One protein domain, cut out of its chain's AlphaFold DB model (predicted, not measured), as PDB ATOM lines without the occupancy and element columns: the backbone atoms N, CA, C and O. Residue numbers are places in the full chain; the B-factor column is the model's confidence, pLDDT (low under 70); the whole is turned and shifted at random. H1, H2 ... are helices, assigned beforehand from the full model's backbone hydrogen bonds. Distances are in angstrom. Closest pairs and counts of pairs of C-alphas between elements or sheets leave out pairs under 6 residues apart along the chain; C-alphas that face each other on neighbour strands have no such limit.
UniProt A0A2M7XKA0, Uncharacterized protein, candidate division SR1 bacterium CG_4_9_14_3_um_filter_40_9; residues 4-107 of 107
ATOM      1  N   GLU A   4     371.638 331.645 407.593       94.88
ATOM      2  CA  GLU A   4     372.737 332.048 406.708       94.88
ATOM      3  C   GLU A   4     373.951 331.135 406.850       94.88
ATOM      4  O   GLU A   4     374.502 330.699 405.844       94.88
ATOM      5  N   LEU A   5     374.305 330.760 408.085       95.31
ATOM      6  CA  LEU A   5     375.396 329.819 408.337       95.31
ATOM      7  C   LEU A   5     375.102 328.458 407.701       95.31
ATOM      8  O   LEU A   5     375.963 327.896 407.035       95.31
ATOM      9  N   LYS A   6     373.854 327.979 407.809       94.75
ATOM     10  CA  LYS A   6     373.420 326.755 407.122       94.75
ATOM     11  C   LYS A   6     373.622 326.863 405.610       94.75
ATOM     12  O   LYS A   6     374.184 325.959 405.009       94.75
ATOM     13  N   LYS A   7     373.195 327.969 404.991       95.88
ATOM     14  CA  LYS A   7     373.392 328.195 403.549       95.88
ATOM     15  C   LYS A   7     374.873 328.225 403.168       95.88
ATOM     16  O   LYS A   7     375.228 327.682 402.127       95.88
ATOM     17  N   LEU A   8     375.720 328.838 403.996       96.75
ATOM     18  CA  LEU A   8     377.161 328.883 403.762       96.75
ATOM     19  C   LEU A   8     377.784 327.482 403.841       96.75
ATOM     20  O   LEU A   8     378.579 327.133 402.975       96.75
ATOM     21  N   VAL A   9     377.400 326.666 404.827       96.44
ATOM     22  CA  VAL A   9     377.858 325.270 404.935       96.44
ATOM     23  C   VAL A   9     377.424 324.462 403.715       96.44
ATOM     24  O   VAL A   9     378.253 323.794 403.113       96.44
ATOM     25  N   GLU A  10     376.166 324.576 403.285       94.81
ATOM     26  CA  GLU A  10     375.669 323.851 402.106       94.81
ATOM     27  C   GLU A  10     376.369 324.282 400.806       94.81
ATOM     28  O   GLU A  10     376.746 323.435 399.993       94.81
ATOM     29  N   LYS A  11     376.615 325.589 400.622       96.44
ATOM     30  CA  LYS A  11     377.386 326.124 399.483       96.44
ATOM     31  C   LYS A  11     378.810 325.557 399.446       96.44
ATOM     32  O   LYS A  11     379.342 325.318 398.368       96.44
ATOM     33  N   ASN A  12     379.405 325.330 400.615       96.94
ATOM     34  CA  ASN A  12     380.780 324.863 400.776       96.94
ATOM     35  C   ASN A  12     380.847 323.419 401.304       96.94
ATOM     36  O   ASN A  12     381.804 323.046 401.979       96.94
ATOM     37  N   LYS A  13     379.839 322.587 401.000       95.38
ATOM     38  CA  LYS A  13     379.721 321.211 401.523       95.38
ATOM     39  C   LYS A  13     380.931 320.327 401.217       95.38
ATOM     40  O   LYS A  13     381.204 319.386 401.951       95.38
ATOM     41  N   PHE A  14     381.671 320.645 400.154       95.31
ATOM     42  CA  PHE A  14     382.887 319.934 399.769       95.31
ATOM     43  C   PHE A  14     384.007 320.047 400.811       95.31
ATOM     44  O   PHE A  14     384.880 319.194 400.807       95.31
ATOM     45  N   LEU A  15     383.974 321.034 401.718       96.38
ATOM     46  CA  LEU A  15     384.913 321.148 402.846       96.38
ATOM     47  C   LEU A  15     384.703 320.057 403.916       96.38
ATOM     48  O   LEU A  15     385.562 319.861 404.774       96.38
ATOM     49  N   PHE A  16     383.564 319.362 403.870       95.06
ATOM     50  CA  PHE A  16     383.108 318.358 404.834       95.06
ATOM     51  C   PHE A  16     383.050 316.965 404.184       95.06
ATOM     52  O   PHE A  16     382.058 316.254 404.306       95.06
ATOM     53  N   TRP A  17     384.081 316.581 403.425       92.56
ATOM     54  CA  TRP A  17     384.096 315.331 402.645       92.56
ATOM     55  C   TRP A  17     384.003 314.046 403.485       92.56
ATOM     56  O   TRP A  17     383.680 312.988 402.952       92.56
ATOM     57  N   ASP A  18     384.293 314.123 404.781       89.44
ATOM     58  CA  ASP A  18     384.375 313.008 405.724       89.44
ATOM     59  C   ASP A  18     383.199 312.945 406.713       89.44
ATOM     60  O   ASP A  18     383.128 312.028 407.532       89.44
ATOM     61  N   CYS A  19     382.272 313.906 406.674       89.06
ATOM     62  CA  CYS A  19     381.173 313.964 407.628       89.06
ATOM     63  C   CYS A  19     379.884 314.532 407.024       89.06
ATOM     64  O   CYS A  19     379.831 315.045 405.910       89.06
ATOM     65  N   LYS A  20     378.786 314.400 407.771       89.44
ATOM     66  CA  LYS A  20     377.480 314.919 407.358       89.44
ATOM     67  C   LYS A  20     377.354 316.385 407.783       89.44
ATOM     68  O   LYS A  20     377.726 316.739 408.895       89.44
ATOM     69  N   THR A  21     376.768 317.227 406.931       88.12
ATOM     70  CA  THR A  21     376.649 318.683 407.164       88.12
ATOM     71  C   THR A  21     375.501 319.090 408.093       88.12
ATOM     72  O   THR A  21     375.390 320.260 408.471       88.12
ATOM     73  N   TYR A  22     374.625 318.161 408.490       83.38
ATOM     74  CA  TYR A  22     373.523 318.455 409.407       83.38
ATOM     75  C   TYR A  22     373.945 318.305 410.872       83.38
ATOM     76  O   TYR A  22     374.659 317.379 411.238       83.38
ATOM     77  N   GLY A  23     373.454 319.203 411.728       85.75
ATOM     78  CA  GLY A  23     373.692 319.136 413.174       85.75
ATOM     79  C   GLY A  23     375.088 319.578 413.626       85.75
ATOM     80  O   GLY A  23     375.386 319.458 414.808       85.75
ATOM     81  N   LEU A  24     375.916 320.111 412.722       91.44
ATOM     82  CA  LEU A  24     377.221 320.667 413.072       91.44
ATOM     83  C   LEU A  24     377.078 321.870 414.013       91.44
ATOM     84  O   LEU A  24     376.233 322.750 413.800       91.44
ATOM     85  N   ASP A  25     377.931 321.909 415.035       93.62
ATOM     86  CA  ASP A  25     378.080 323.078 415.892       93.62
ATOM     87  C   ASP A  25     378.978 324.146 415.234       93.62
ATOM     88  O   ASP A  25     379.674 323.901 414.245       93.62
ATOM     89  N   GLU A  26     378.948 325.369 415.768       95.94
ATOM     90  CA  GLU A  26     379.758 326.477 415.238       95.94
ATOM     91  C   GLU A  26     381.263 326.196 415.330       95.94
ATOM     92  O   GLU A  26     382.020 326.663 414.483       95.94
ATOM     93  N   SER A  27     381.698 325.423 416.330       95.38
ATOM     94  CA  SER A  27     383.105 325.084 416.544       95.38
ATOM     95  C   SER A  27     383.632 324.214 415.407       95.38
ATOM     96  O   SER A  27     384.633 324.565 414.786       95.38
ATOM     97  N   ALA A  28     382.933 323.131 415.072       95.12
ATOM     98  CA  ALA A  28     383.271 322.243 413.969       95.12
ATOM     99  C   ALA A  28     383.267 322.983 412.623       95.12
ATOM    100  O   ALA A  28     384.144 322.763 411.790       95.12
ATOM    101  N   ILE A  29     382.318 323.905 412.423       97.06
ATOM    102  CA  ILE A  29     382.260 324.732 411.211       97.06
ATOM    103  C   ILE A  29     383.480 325.659 411.126       97.06
ATOM    104  O   ILE A  29     384.128 325.705 410.083       97.06
ATOM    105  N   VAL A  30     383.821 326.372 412.206       97.75
ATOM    106  CA  VAL A  30     385.002 327.251 412.241       97.75
ATOM    107  C   VAL A  30     386.279 326.453 412.001       97.75
ATOM    108  O   VAL A  30     387.082 326.843 411.160       97.75
ATOM    109  N   GLU A  31     386.452 325.318 412.676       95.81
ATOM    110  CA  GLU A  31     387.613 324.443 412.497       95.81
ATOM    111  C   GLU A  31     387.772 324.012 411.033       95.81
ATOM    112  O   GLU A  31     388.847 324.163 410.452       95.81
ATOM    113  N   ARG A  32     386.682 323.555 410.404       96.06
ATOM    114  CA  ARG A  32     386.695 323.117 409.005       96.06
ATOM    115  C   ARG A  32     387.004 324.241 408.028       96.06
ATOM    116  O   ARG A  32     387.828 324.050 407.136       96.06
ATOM    117  N   PHE A  33     386.391 325.409 408.199       97.88
ATOM    118  CA  PHE A  33     386.665 326.551 407.326       97.88
ATOM    119  C   PHE A  33     388.104 327.040 407.470       97.88
ATOM    120  O   PHE A  33     388.758 327.303 406.469       97.88
ATOM    121  N   LEU A  34     388.620 327.127 408.696       97.44
ATOM    122  CA  LEU A  34     389.987 327.583 408.929       97.44
ATOM    123  C   LEU A  34     391.043 326.610 408.385       97.44
ATOM    124  O   LEU A  34     392.116 327.057 407.993       97.44
ATOM    125  N   ASN A  35     390.751 325.307 408.354       95.12
ATOM    126  CA  ASN A  35     391.662 324.302 407.810       95.12
ATOM    127  C   ASN A  35     391.666 324.240 406.276       95.12
ATOM    128  O   ASN A  35     392.723 324.009 405.695       95.12
ATOM    129  N   TYR A  36     390.503 324.374 405.630       96.19
ATOM    130  CA  TYR A  36     390.346 323.926 404.237       96.19
ATOM    131  C   TYR A  36     389.699 324.935 403.293       96.19
ATOM    132  O   TYR A  36     389.633 324.672 402.095       96.19
ATOM    133  N   ALA A  37     389.164 326.044 403.804       97.12
ATOM    134  CA  ALA A  37     388.490 327.021 402.965       97.12
ATOM    135  C   ALA A  37     389.461 328.065 402.405       97.12
ATOM    136  O   ALA A  37     390.444 328.447 403.036       97.12
ATOM    137  N   GLU A  38     389.105 328.600 401.244       96.62
ATOM    138  CA  GLU A  38     389.720 329.783 400.662       96.62
ATOM    139  C   GLU A  38     389.391 331.037 401.481       96.62
ATOM    140  O   GLU A  38     388.345 331.146 402.133       96.62
ATOM    141  N   MET A  39     390.253 332.051 401.392       95.12
ATOM    142  CA  MET A  39     390.122 333.274 402.194       95.12
ATOM    143  C   MET A  39     388.778 333.996 402.013       95.12
ATOM    144  O   MET A  39     388.262 334.570 402.972       95.12
ATOM    145  N   ASP A  40     388.174 333.953 400.823       97.62
ATOM    146  CA  ASP A  40     386.854 334.554 400.582       97.62
ATOM    147  C   ASP A  40     385.728 333.824 401.321       97.62
ATOM    148  O   ASP A  40     384.842 334.461 401.894       97.62
ATOM    149  N   GLN A  41     385.798 332.495 401.407       98.19
ATOM    150  CA  GLN A  41     384.848 331.691 402.177       98.19
ATOM    151  C   GLN A  41     385.006 331.952 403.684       98.19
ATOM    152  O   GLN A  41     384.012 332.018 404.410       98.19
ATOM    153  N   ILE A  42     386.243 332.161 404.153       98.06
ATOM    154  CA  ILE A  42     386.532 332.543 405.544       98.06
ATOM    155  C   ILE A  42     385.973 333.940 405.850       98.06
ATOM    156  O   ILE A  42     385.355 334.138 406.895       98.06
ATOM    157  N   ARG A  43     386.119 334.906 404.933       97.88
ATOM    158  CA  ARG A  43     385.514 336.246 405.070       97.88
ATOM    159  C   ARG A  43     383.995 336.167 405.178       97.88
ATOM    160  O   ARG A  43     383.415 336.861 406.009       97.88
ATOM    161  N   ASP A  44     383.354 335.320 404.378       98.19
ATOM    162  CA  ASP A  44     381.908 335.109 404.465       98.19
ATOM    163  C   ASP A  44     381.497 334.485 405.806       98.19
ATOM    164  O   ASP A  44     380.504 334.908 406.397       98.19
ATOM    165  N   LEU A  45     382.292 333.556 406.348       98.12
ATOM    166  CA  LEU A  45     382.055 333.012 407.687       98.12
ATOM    167  C   LEU A  45     382.168 334.094 408.775       98.12
ATOM    168  O   LEU A  45     381.300 334.181 409.646       98.12
ATOM    169  N   ILE A  46     383.185 334.960 408.692       97.69
ATOM    170  CA  ILE A  46     383.377 336.086 409.619       97.69
ATOM    171  C   ILE A  46     382.193 337.058 409.561       97.69
ATOM    172  O   ILE A  46     381.750 337.518 410.609       97.69
ATOM    173  N   LYS A  47     381.635 337.344 408.376       97.81
ATOM    174  CA  LYS A  47     380.444 338.207 408.241       97.81
ATOM    175  C   LYS A  47     379.220 337.634 408.970       97.81
ATOM    176  O   LYS A  47     378.427 338.398 409.506       97.81
ATOM    177  N   ILE A  48     379.064 336.307 408.998       97.50
ATOM    178  CA  ILE A  48     377.898 335.631 409.597       97.50
ATOM    179  C   ILE A  48     378.049 335.438 411.115       97.50
ATOM    180  O   ILE A  48     377.085 335.599 411.878       97.50
ATOM    181  N   LEU A  49     379.237 335.025 411.566       96.88
ATOM    182  CA  LEU A  49     379.503 334.769 412.986       96.88
ATOM    183  C   LEU A  49     379.875 336.041 413.748       96.88
ATOM    184  O   LEU A  49     379.507 336.175 414.912       96.88
ATOM    185  N   GLY A  50     380.558 336.970 413.085       97.69
ATOM    186  CA  GLY A  50     381.236 338.097 413.706       97.69
ATOM    187  C   GLY A  50     382.679 337.756 414.080       97.69
ATOM    188  O   GLY A  50     383.014 336.609 414.394       97.69
ATOM    189  N   TYR A  51     383.536 338.778 414.056       97.88
ATOM    190  CA  TYR A  51     384.958 338.653 414.384       97.88
ATOM    191  C   TYR A  51     385.173 338.092 415.794       97.88
ATOM    192  O   TYR A  51     385.896 337.109 415.951       97.88
ATOM    193  N   ASP A  52     384.503 338.661 416.800       98.19
ATOM    194  CA  ASP A  52     384.699 338.287 418.206       98.19
ATOM    195  C   ASP A  52     384.267 336.849 418.486       98.19
ATOM    196  O   ASP A  52     385.005 336.084 419.104       98.19
ATOM    197  N   ARG A  53     383.120 336.435 417.941       97.75
ATOM    198  CA  ARG A  53     382.624 335.068 418.112       97.75
ATOM    199  C   ARG A  53     383.569 334.040 417.495       97.75
ATOM    200  O   ARG A  53     383.878 333.027 418.118       97.75
ATOM    201  N   MET A  54     384.039 334.295 416.275       98.19
ATOM    202  CA  MET A  54     384.970 333.394 415.596       98.19
ATOM    203  C   MET A  54     386.330 333.351 416.307       98.19
ATOM    204  O   MET A  54     386.917 332.279 416.446       98.19
ATOM    205  N   ARG A  55     386.788 334.496 416.826       98.31
ATOM    206  CA  ARG A  55     387.987 334.613 417.661       98.31
ATOM    207  C   ARG A  55     387.887 333.785 418.939       98.31
ATOM    208  O   ARG A  55     388.837 333.087 419.277       98.31
ATOM    209  N   GLU A  56     386.769 333.870 419.655       98.25
ATOM    210  CA  GLU A  56     386.530 333.102 420.883       98.25
ATOM    211  C   GLU A  56     386.534 331.599 420.626       98.25
ATOM    212  O   GLU A  56     387.194 330.855 421.355       98.25
ATOM    213  N   ILE A  57     385.843 331.158 419.570       98.12
ATOM    214  CA  ILE A  57     385.817 329.752 419.155       98.12
ATOM    215  C   ILE A  57     387.240 329.273 418.849       98.12
ATOM    216  O   ILE A  57     387.692 328.293 419.441       98.12
ATOM    217  N   PHE A  58     387.968 330.007 418.002       98.06
ATOM    218  CA  PHE A  58     389.346 329.681 417.641       98.06
ATOM    219  C   PHE A  58     390.265 329.627 418.869       98.06
ATOM    220  O   PHE A  58     390.975 328.643 419.074       98.06
ATOM    221  N   LYS A  59     390.209 330.642 419.745       97.62
ATOM    222  CA  LYS A  59     390.974 330.677 421.001       97.62
ATOM    223  C   LYS A  59     390.666 329.447 421.859       97.62
ATOM    224  O   LYS A  59     391.587 328.789 422.334       97.62
ATOM    225  N   GLY A  60     389.386 329.109 422.019       96.38
ATOM    226  CA  GLY A  60     388.930 327.940 422.772       96.38
ATOM    227  C   GLY A  60     389.385 326.605 422.177       96.38
ATOM    228  O   GLY A  60     389.582 325.646 422.919       96.38
ATOM    229  N   GLN A  61     389.588 326.531 420.862       95.56
ATOM    230  CA  GLN A  61     390.130 325.351 420.186       95.56
ATOM    231  C   GLN A  61     391.637 325.207 420.435       95.56
ATOM    232  O   GLN A  61     392.092 324.123 420.792       95.56
ATOM    233  N   ILE A  62     392.407 326.296 420.326       95.12
ATOM    234  CA  ILE A  62     393.877 326.235 420.385       95.12
ATOM    235  C   ILE A  62     394.472 326.107 421.800       95.12
ATOM    236  O   ILE A  62     395.620 325.682 421.965       95.12
ATOM    237  N   VAL A  63     393.704 326.444 422.840       93.25
ATOM    238  CA  VAL A  63     394.127 326.248 424.240       93.25
ATOM    239  C   VAL A  63     393.971 324.804 424.719       93.25
ATOM    240  O   VAL A  63     394.506 324.450 425.768       93.25
ATOM    241  N   LYS A  64     393.263 323.953 423.966       89.75
ATOM    242  CA  LYS A  64     393.092 322.537 424.311       89.75
ATOM    243  C   LYS A  64     394.391 321.753 424.110       89.75
ATOM    244  O   LYS A  64     395.286 322.137 423.355       89.75
ATOM    245  N   THR A  65     394.463 320.601 424.775       83.19
ATOM    246  CA  THR A  65     395.597 319.671 424.670       83.19
ATOM    247  C   THR A  65     395.737 319.088 423.264       83.19
ATOM    248  O   THR A  65     396.853 318.949 422.772       83.19
ATOM    249  N   ARG A  66     394.612 318.752 422.616       80.31
ATOM    250  CA  ARG A  66     394.571 318.250 421.236       80.31
ATOM    251  C   ARG A  66     394.110 319.355 420.297       80.31
ATOM    252  O   ARG A  66     393.117 320.022 420.582       80.31
ATOM    253  N   LEU A  67     394.837 319.515 419.198       88.56
ATOM    254  CA  LEU A  67     394.556 320.486 418.149       88.56
ATOM    255  C   LEU A  67     394.150 319.741 416.886       88.56
ATOM    256  O   LEU A  67     394.918 318.923 416.394       88.56
ATOM    257  N   ASN A  68     392.981 320.066 416.352       86.62
ATOM    258  CA  ASN A  68     392.458 319.470 415.121       86.62
ATOM    259  C   ASN A  68     392.818 320.303 413.873       86.62
ATOM    260  O   ASN A  68     392.181 320.199 412.827       86.62
ATOM    261  N   TYR A  69     393.807 321.189 413.992       87.81
ATOM    262  CA  TYR A  69     394.336 321.932 412.855       87.81
ATOM    263  C   TYR A  69     395.400 321.095 412.166       87.81
ATOM    264  O   TYR A  69     396.331 320.642 412.831       87.81
ATOM    265  N   VAL A  70     395.252 320.909 410.854       83.38
ATOM    266  CA  VAL A  70     396.141 320.040 410.067       83.38
ATOM    267  C   VAL A  70     397.547 320.622 410.018       83.38
ATOM    268  O   VAL A  70     398.522 319.922 410.272       83.38
ATOM    269  N   GLU A  71     397.643 321.925 409.753       90.12
ATOM    270  CA  GLU A  71     398.914 322.603 409.533       90.12
ATOM    271  C   GLU A  71     399.226 323.606 410.656       90.12
ATOM    272  O   GLU A  71     398.408 324.486 410.952       90.12
ATOM    273  N   PRO A  72     400.438 323.587 411.249       92.25
ATOM    274  CA  PRO A  72     400.832 324.568 412.262       92.25
ATOM    275  C   PRO A  72     400.808 326.007 411.729       92.25
ATOM    276  O   PRO A  72     400.596 326.956 412.488       92.25
ATOM    277  N   ALA A  73     401.001 326.175 410.417       93.69
ATOM    278  CA  ALA A  73     400.922 327.463 409.741       93.69
ATOM    279  C   ALA A  73     399.520 328.087 409.833       93.69
ATOM    280  O   ALA A  73     399.421 329.294 410.057       93.69
ATOM    281  N   VAL A  74     398.453 327.279 409.755       94.75
ATOM    282  CA  VAL A  74     397.060 327.735 409.927       94.75
ATOM    283  C   VAL A  74     396.875 328.305 411.330       94.75
ATOM    284  O   VAL A  74     396.411 329.434 411.498       94.75
ATOM    285  N   VAL A  75     397.333 327.573 412.349       95.81
ATOM    286  CA  VAL A  75     397.272 328.020 413.748       95.81
ATOM    287  C   VAL A  75     398.023 329.342 413.930       95.81
ATOM    288  O   VAL A  75     397.485 330.288 414.502       95.81
ATOM    289  N   ASN A  76     399.246 329.445 413.408       96.69
ATOM    290  CA  ASN A  76     400.054 330.658 413.524       96.69
ATOM    291  C   ASN A  76     399.433 331.871 412.800       96.69
ATOM    292  O   ASN A  76     399.429 332.988 413.334       96.69
ATOM    293  N   LEU A  77     398.884 331.651 411.601       96.75
ATOM    294  CA  LEU A  77     398.189 332.672 410.820       96.75
ATOM    295  C   LEU A  77     397.010 333.239 411.612       96.75
ATOM    296  O   LEU A  77     396.938 334.452 411.824       96.75
ATOM    297  N   PHE A  78     396.123 332.375 412.108       97.31
ATOM    298  CA  PHE A  78     394.918 332.827 412.801       97.31
ATOM    299  C   PHE A  78     395.198 333.354 414.212       97.31
ATOM    300  O   PHE A  78     394.533 334.296 414.639       97.31
ATOM    301  N   ILE A  79     396.250 332.890 414.899       97.75
ATOM    302  CA  ILE A  79     396.747 333.556 416.116       97.75
ATOM    303  C   ILE A  79     397.135 335.009 415.819       97.75
ATOM    304  O   ILE A  79     396.820 335.903 416.608       97.75
ATOM    305  N   SER A  80     397.818 335.253 414.698       97.69
ATOM    306  CA  SER A  80     398.246 336.599 414.305       97.69
ATOM    307  C   SER A  80     397.054 337.464 413.886       97.69
ATOM    308  O   SER A  80     396.923 338.589 414.365       97.69
ATOM    309  N   TYR A  81     396.141 336.917 413.079       97.31
ATOM    310  CA  TYR A  81     394.906 337.583 412.652       97.31
ATOM    311  C   TYR A  81     394.012 337.999 413.835       97.31
ATOM    312  O   TYR A  81     393.501 339.120 413.881       97.31
ATOM    313  N   PHE A  82     393.867 337.121 414.830       97.88
ATOM    314  CA  PHE A  82     393.066 337.371 416.030       97.88
ATOM    315  C   PHE A  82     393.826 338.060 417.175       97.88
ATOM    316  O   PHE A  82     393.261 338.262 418.253       97.88
ATOM    317  N   LYS A  83     395.097 338.424 416.949       98.00
ATOM    318  CA  LYS A  83     395.984 339.088 417.920       98.00
ATOM    319  C   LYS A  83     396.089 338.343 419.262       98.00
ATOM    320  O   LYS A  83     396.156 338.958 420.318       98.00
ATOM    321  N   LEU A  84     396.150 337.010 419.225       97.62
ATOM    322  CA  LEU A  84     396.082 336.158 420.422       97.62
ATOM    323  C   LEU A  84     397.427 335.894 421.111       97.62
ATOM    324  O   LEU A  84     397.437 335.273 422.168       97.62
ATOM    325  N   LYS A  85     398.561 336.342 420.554       95.75
ATOM    326  CA  LYS A  85     399.914 335.980 421.038       95.75
ATOM    327  C   LYS A  85     400.139 336.213 422.539       95.75
ATOM    328  O   LYS A  85     400.840 335.420 423.155       95.75
ATOM    329  N   ASN A  86     399.533 337.257 423.107       95.75
ATOM    330  CA  ASN A  86     399.686 337.625 424.521       95.75
ATOM    331  C   ASN A  86     398.594 337.036 425.432       95.75
ATOM    332  O   ASN A  86     398.596 337.280 426.632       95.75
ATOM    333  N   GLU A  87     397.643 336.284 424.876       95.50
ATOM    334  CA  GLU A  87     396.463 335.778 425.588       95.50
ATOM    335  C   GLU A  87     396.418 334.253 425.709       95.50
ATOM    336  O   GLU A  87     395.455 333.693 426.238       95.50
ATOM    337  N   ILE A  88     397.428 333.581 425.166       94.19
ATOM    338  CA  ILE A  88     397.569 332.127 425.148       94.19
ATOM    339  C   ILE A  88     399.041 331.775 425.406       94.19
ATOM    340  O   ILE A  88     399.921 332.595 425.130       94.19
ATOM    341  N   PRO A  89     399.353 330.544 425.847       93.25
ATOM    342  CA  PRO A  89     400.727 330.049 425.874       93.25
ATOM    343  C   PRO A  89     401.217 329.805 424.435       93.25
ATOM    344  O   PRO A  89     401.164 328.688 423.917       93.25
ATOM    345  N   TYR A  90     401.622 330.875 423.741       91.94
ATOM    346  CA  TYR A  90     401.860 330.877 422.293       91.94
ATOM    347  C   TYR A  90     402.888 329.828 421.852       91.94
ATOM    348  O   TYR A  90     402.596 329.032 420.960       91.94
ATOM    349  N   ARG A  91     404.062 329.789 422.499       90.94
ATOM    350  CA  ARG A  91     405.133 328.838 422.155       90.94
ATOM    351  C   ARG A  91     404.646 327.397 422.278       90.94
ATOM    352  O   ARG A  91     404.722 326.649 421.309       90.94
ATOM    353  N   ASP A  92     404.042 327.057 423.412       92.94
ATOM    354  CA  ASP A  92     403.520 325.710 423.652       92.94
ATOM    355  C   ASP A  92     402.412 325.344 422.665       92.94
ATOM    356  O   ASP A  92     402.297 324.193 422.255       92.94
ATOM    357  N   THR A  93     401.593 326.317 422.261       92.19
ATOM    358  CA  THR A  93     400.507 326.106 421.293       92.19
ATOM    359  C   THR A  93     401.049 325.743 419.915       92.19
ATOM    360  O   THR A  93     400.559 324.797 419.300       92.19
ATOM    361  N   ILE A  94     402.098 326.428 419.453       92.31
ATOM    362  CA  ILE A  94     402.769 326.093 418.191       92.31
ATOM    363  C   ILE A  94     403.445 324.720 418.272       92.31
ATOM    364  O   ILE A  94     403.334 323.932 417.334       92.31
ATOM    365  N   GLU A  95     404.083 324.385 419.394       91.81
ATOM    366  CA  GLU A  95     404.681 323.057 419.584       91.81
ATOM    367  C   GLU A  95     403.627 321.939 419.608       91.81
ATOM    368  O   GLU A  95     403.823 320.892 418.987       91.81
ATOM    369  N   ARG A  96     402.467 322.157 420.243       90.62
ATOM    370  CA  ARG A  96     401.332 321.218 420.166       90.62
ATOM    371  C   ARG A  96     400.817 321.065 418.733       90.62
ATOM    372  O   ARG A  96     400.502 319.949 418.333       90.62
ATOM    373  N   ALA A  97     400.763 322.149 417.957       90.50
ATOM    374  CA  ALA A  97     400.294 322.102 416.573       90.50
ATOM    375  C   ALA A  97     401.246 321.288 415.688       90.50
ATOM    376  O   ALA A  97     400.794 320.425 414.942       90.50
ATOM    377  N   LYS A  98     402.563 321.482 415.838       89.62
ATOM    378  CA  LYS A  98     403.587 320.679 415.148       89.62
ATOM    379  C   LYS A  98     403.485 319.194 415.486       89.62
ATOM    380  O   LYS A  98     403.562 318.363 414.589       89.62
ATOM    381  N   LYS A  99     403.283 318.858 416.765       86.25
ATOM    382  CA  LYS A  99     403.086 317.464 417.199       86.25
ATOM    383  C   LYS A  99     401.830 316.848 416.581       86.25
ATOM    384  O   LYS A  99     401.875 315.691 416.179       86.25
ATOM    385  N   SER A 100     400.742 317.618 416.494       80.44
ATOM    386  CA  SER A 100     399.512 317.172 415.830       80.44
ATOM    387  C   SER A 100     399.755 316.896 414.345       80.44
ATOM    388  O   SER A 100     399.457 315.809 413.869       80.44
ATOM    389  N   ALA A 101     400.398 317.825 413.633       81.31
ATOM    390  CA  ALA A 101     400.719 317.676 412.214       81.31
ATOM    391  C   ALA A 101     401.653 316.486 411.928       81.31
ATOM    392  O   ALA A 101     401.420 315.734 410.988       81.31
ATOM    393  N   PHE A 102     402.671 316.268 412.770       76.38
ATOM    394  CA  PHE A 102     403.568 315.115 412.650       76.38
ATOM    395  C   PHE A 102     402.807 313.786 412.732       76.38
ATOM    396  O   PHE A 102     403.080 312.885 411.947       76.38
ATOM    397  N   PHE A 103     401.814 313.684 413.623       65.50
ATOM    398  CA  PHE A 103     400.967 312.494 413.717       65.50
ATOM    399  C   PHE A 103     400.260 312.194 412.387       65.50
ATOM    400  O   PHE A 103     400.248 311.042 411.971       65.50
ATOM    401  N   TYR A 104     399.757 313.213 411.678       60.78
ATOM    402  CA  TYR A 104     399.118 313.050 410.363       60.78
ATOM    403  C   TYR A 104     400.084 312.680 409.228       60.78
ATOM    404  O   TYR A 104     399.637 312.139 408.227       60.78
ATOM    405  N   GLN A 105     401.383 312.960 409.359       60.84
ATOM    406  CA  GLN A 105     402.391 312.599 408.348       60.84
ATOM    407  C   GLN A 105     402.890 311.152 408.486       60.84
ATOM    408  O   GLN A 105     403.548 310.640 407.584       60.84
ATOM    409  N   THR A 106     402.615 310.504 409.619       58.44
ATOM    410  CA  THR A 106     403.097 309.150 409.946       58.44
ATOM    411  C   THR A 106     402.076 308.030 409.713       58.44
ATOM    412  O   THR A 106     402.364 306.881 410.046       58.44
ATOM    413  N   ILE A 107     400.902 308.349 409.160       53.19
ATOM    414  CA  ILE A 107     399.793 307.429 408.839       53.19
ATOM    415  C   ILE A 107     399.469 307.528 407.354       53.19
ATOM    416  O   ILE A 107     399.161 306.470 406.765       53.19
TER     417      ILE A 107
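AT A GLANCE: This is residues 4 to 107 of the 107 residues of an uncharacterized protein of candidate division SR1 bacterium CG_4_9_14_3_um_filter_40_9 (UniProt A0A2M7XKA0). Two lobes of helices sit side by side: in one, H3 is the core, with H4 antiparallel along it, H5 crossing it, H2 at its end and H1 on H4; the other is the hairpin of H6 and H7. The printed part has 104 residues, with seven named helices, H1 to H7 in order, and no named strand: all helix. It is compact, with a radius of gyration of the C-alphas of 13.6 A and spans of 37 by 34 by 22 A.

IN THESE COORDINATES: Find C-alpha 4 at (372.737, 332.048, 406.708); there H1 begins and runs to residue 11. H2 is residues 13 to 16. H3, residues 26 to 36, measures 15.5 A, H4, residues 39 to 49, 15.2 A, and H5, residues 51 to 62, 16.4 A. H6 is residues 72 to 81, 14.3 A. H7, residues 90 to 105, runs 23.0 A to C-alpha 105 at (402.391, 312.599, 408.348).

HOW THE PARTS SIT: Look first at H3, the hub. It touches H4 as a hairpin, at a shallow tilt of 11 degrees, the C-alphas of Phe 33 and Ile 42 closest at 6.3 A. H5 touches H3 about perpendicular, at 81 degrees, Ser 27 and Ile 57 closest, C-alphas 6.0 A apart. H2 touches H3, the closest C-alphas being Leu 15 and Tyr 36, 6.3 A. H1 touches H4, opposite ways at a shallow tilt of 29 degrees, with C-alphas 5 and 48 closest, 6.5 A. H6 and H7, a hairpin, touch through residues 94 to 101 of H7 alone, at a shallow tilt of 34 degrees, only just short of steep; the C-alphas of Pro 72 and Ala 97 are closest, 5.0 A. H3 and H6 are close but not clearly touching, C-alphas 35 and 74 closest at 6.7 A; H3 and H7 are apart. Every O i to N i+4 pair is within hydrogen-bond range in H1, H3, H4, H5, H6 and H7; H2 is too short for one.

THE WHOLE: The C-alphas of Glu 4 and Thr 106, the farthest apart, are 38.2 A apart. The printed part has no cut and no long link. Mean pLDDT of the printed part is 92.3; residues 103 to 107 are under 70.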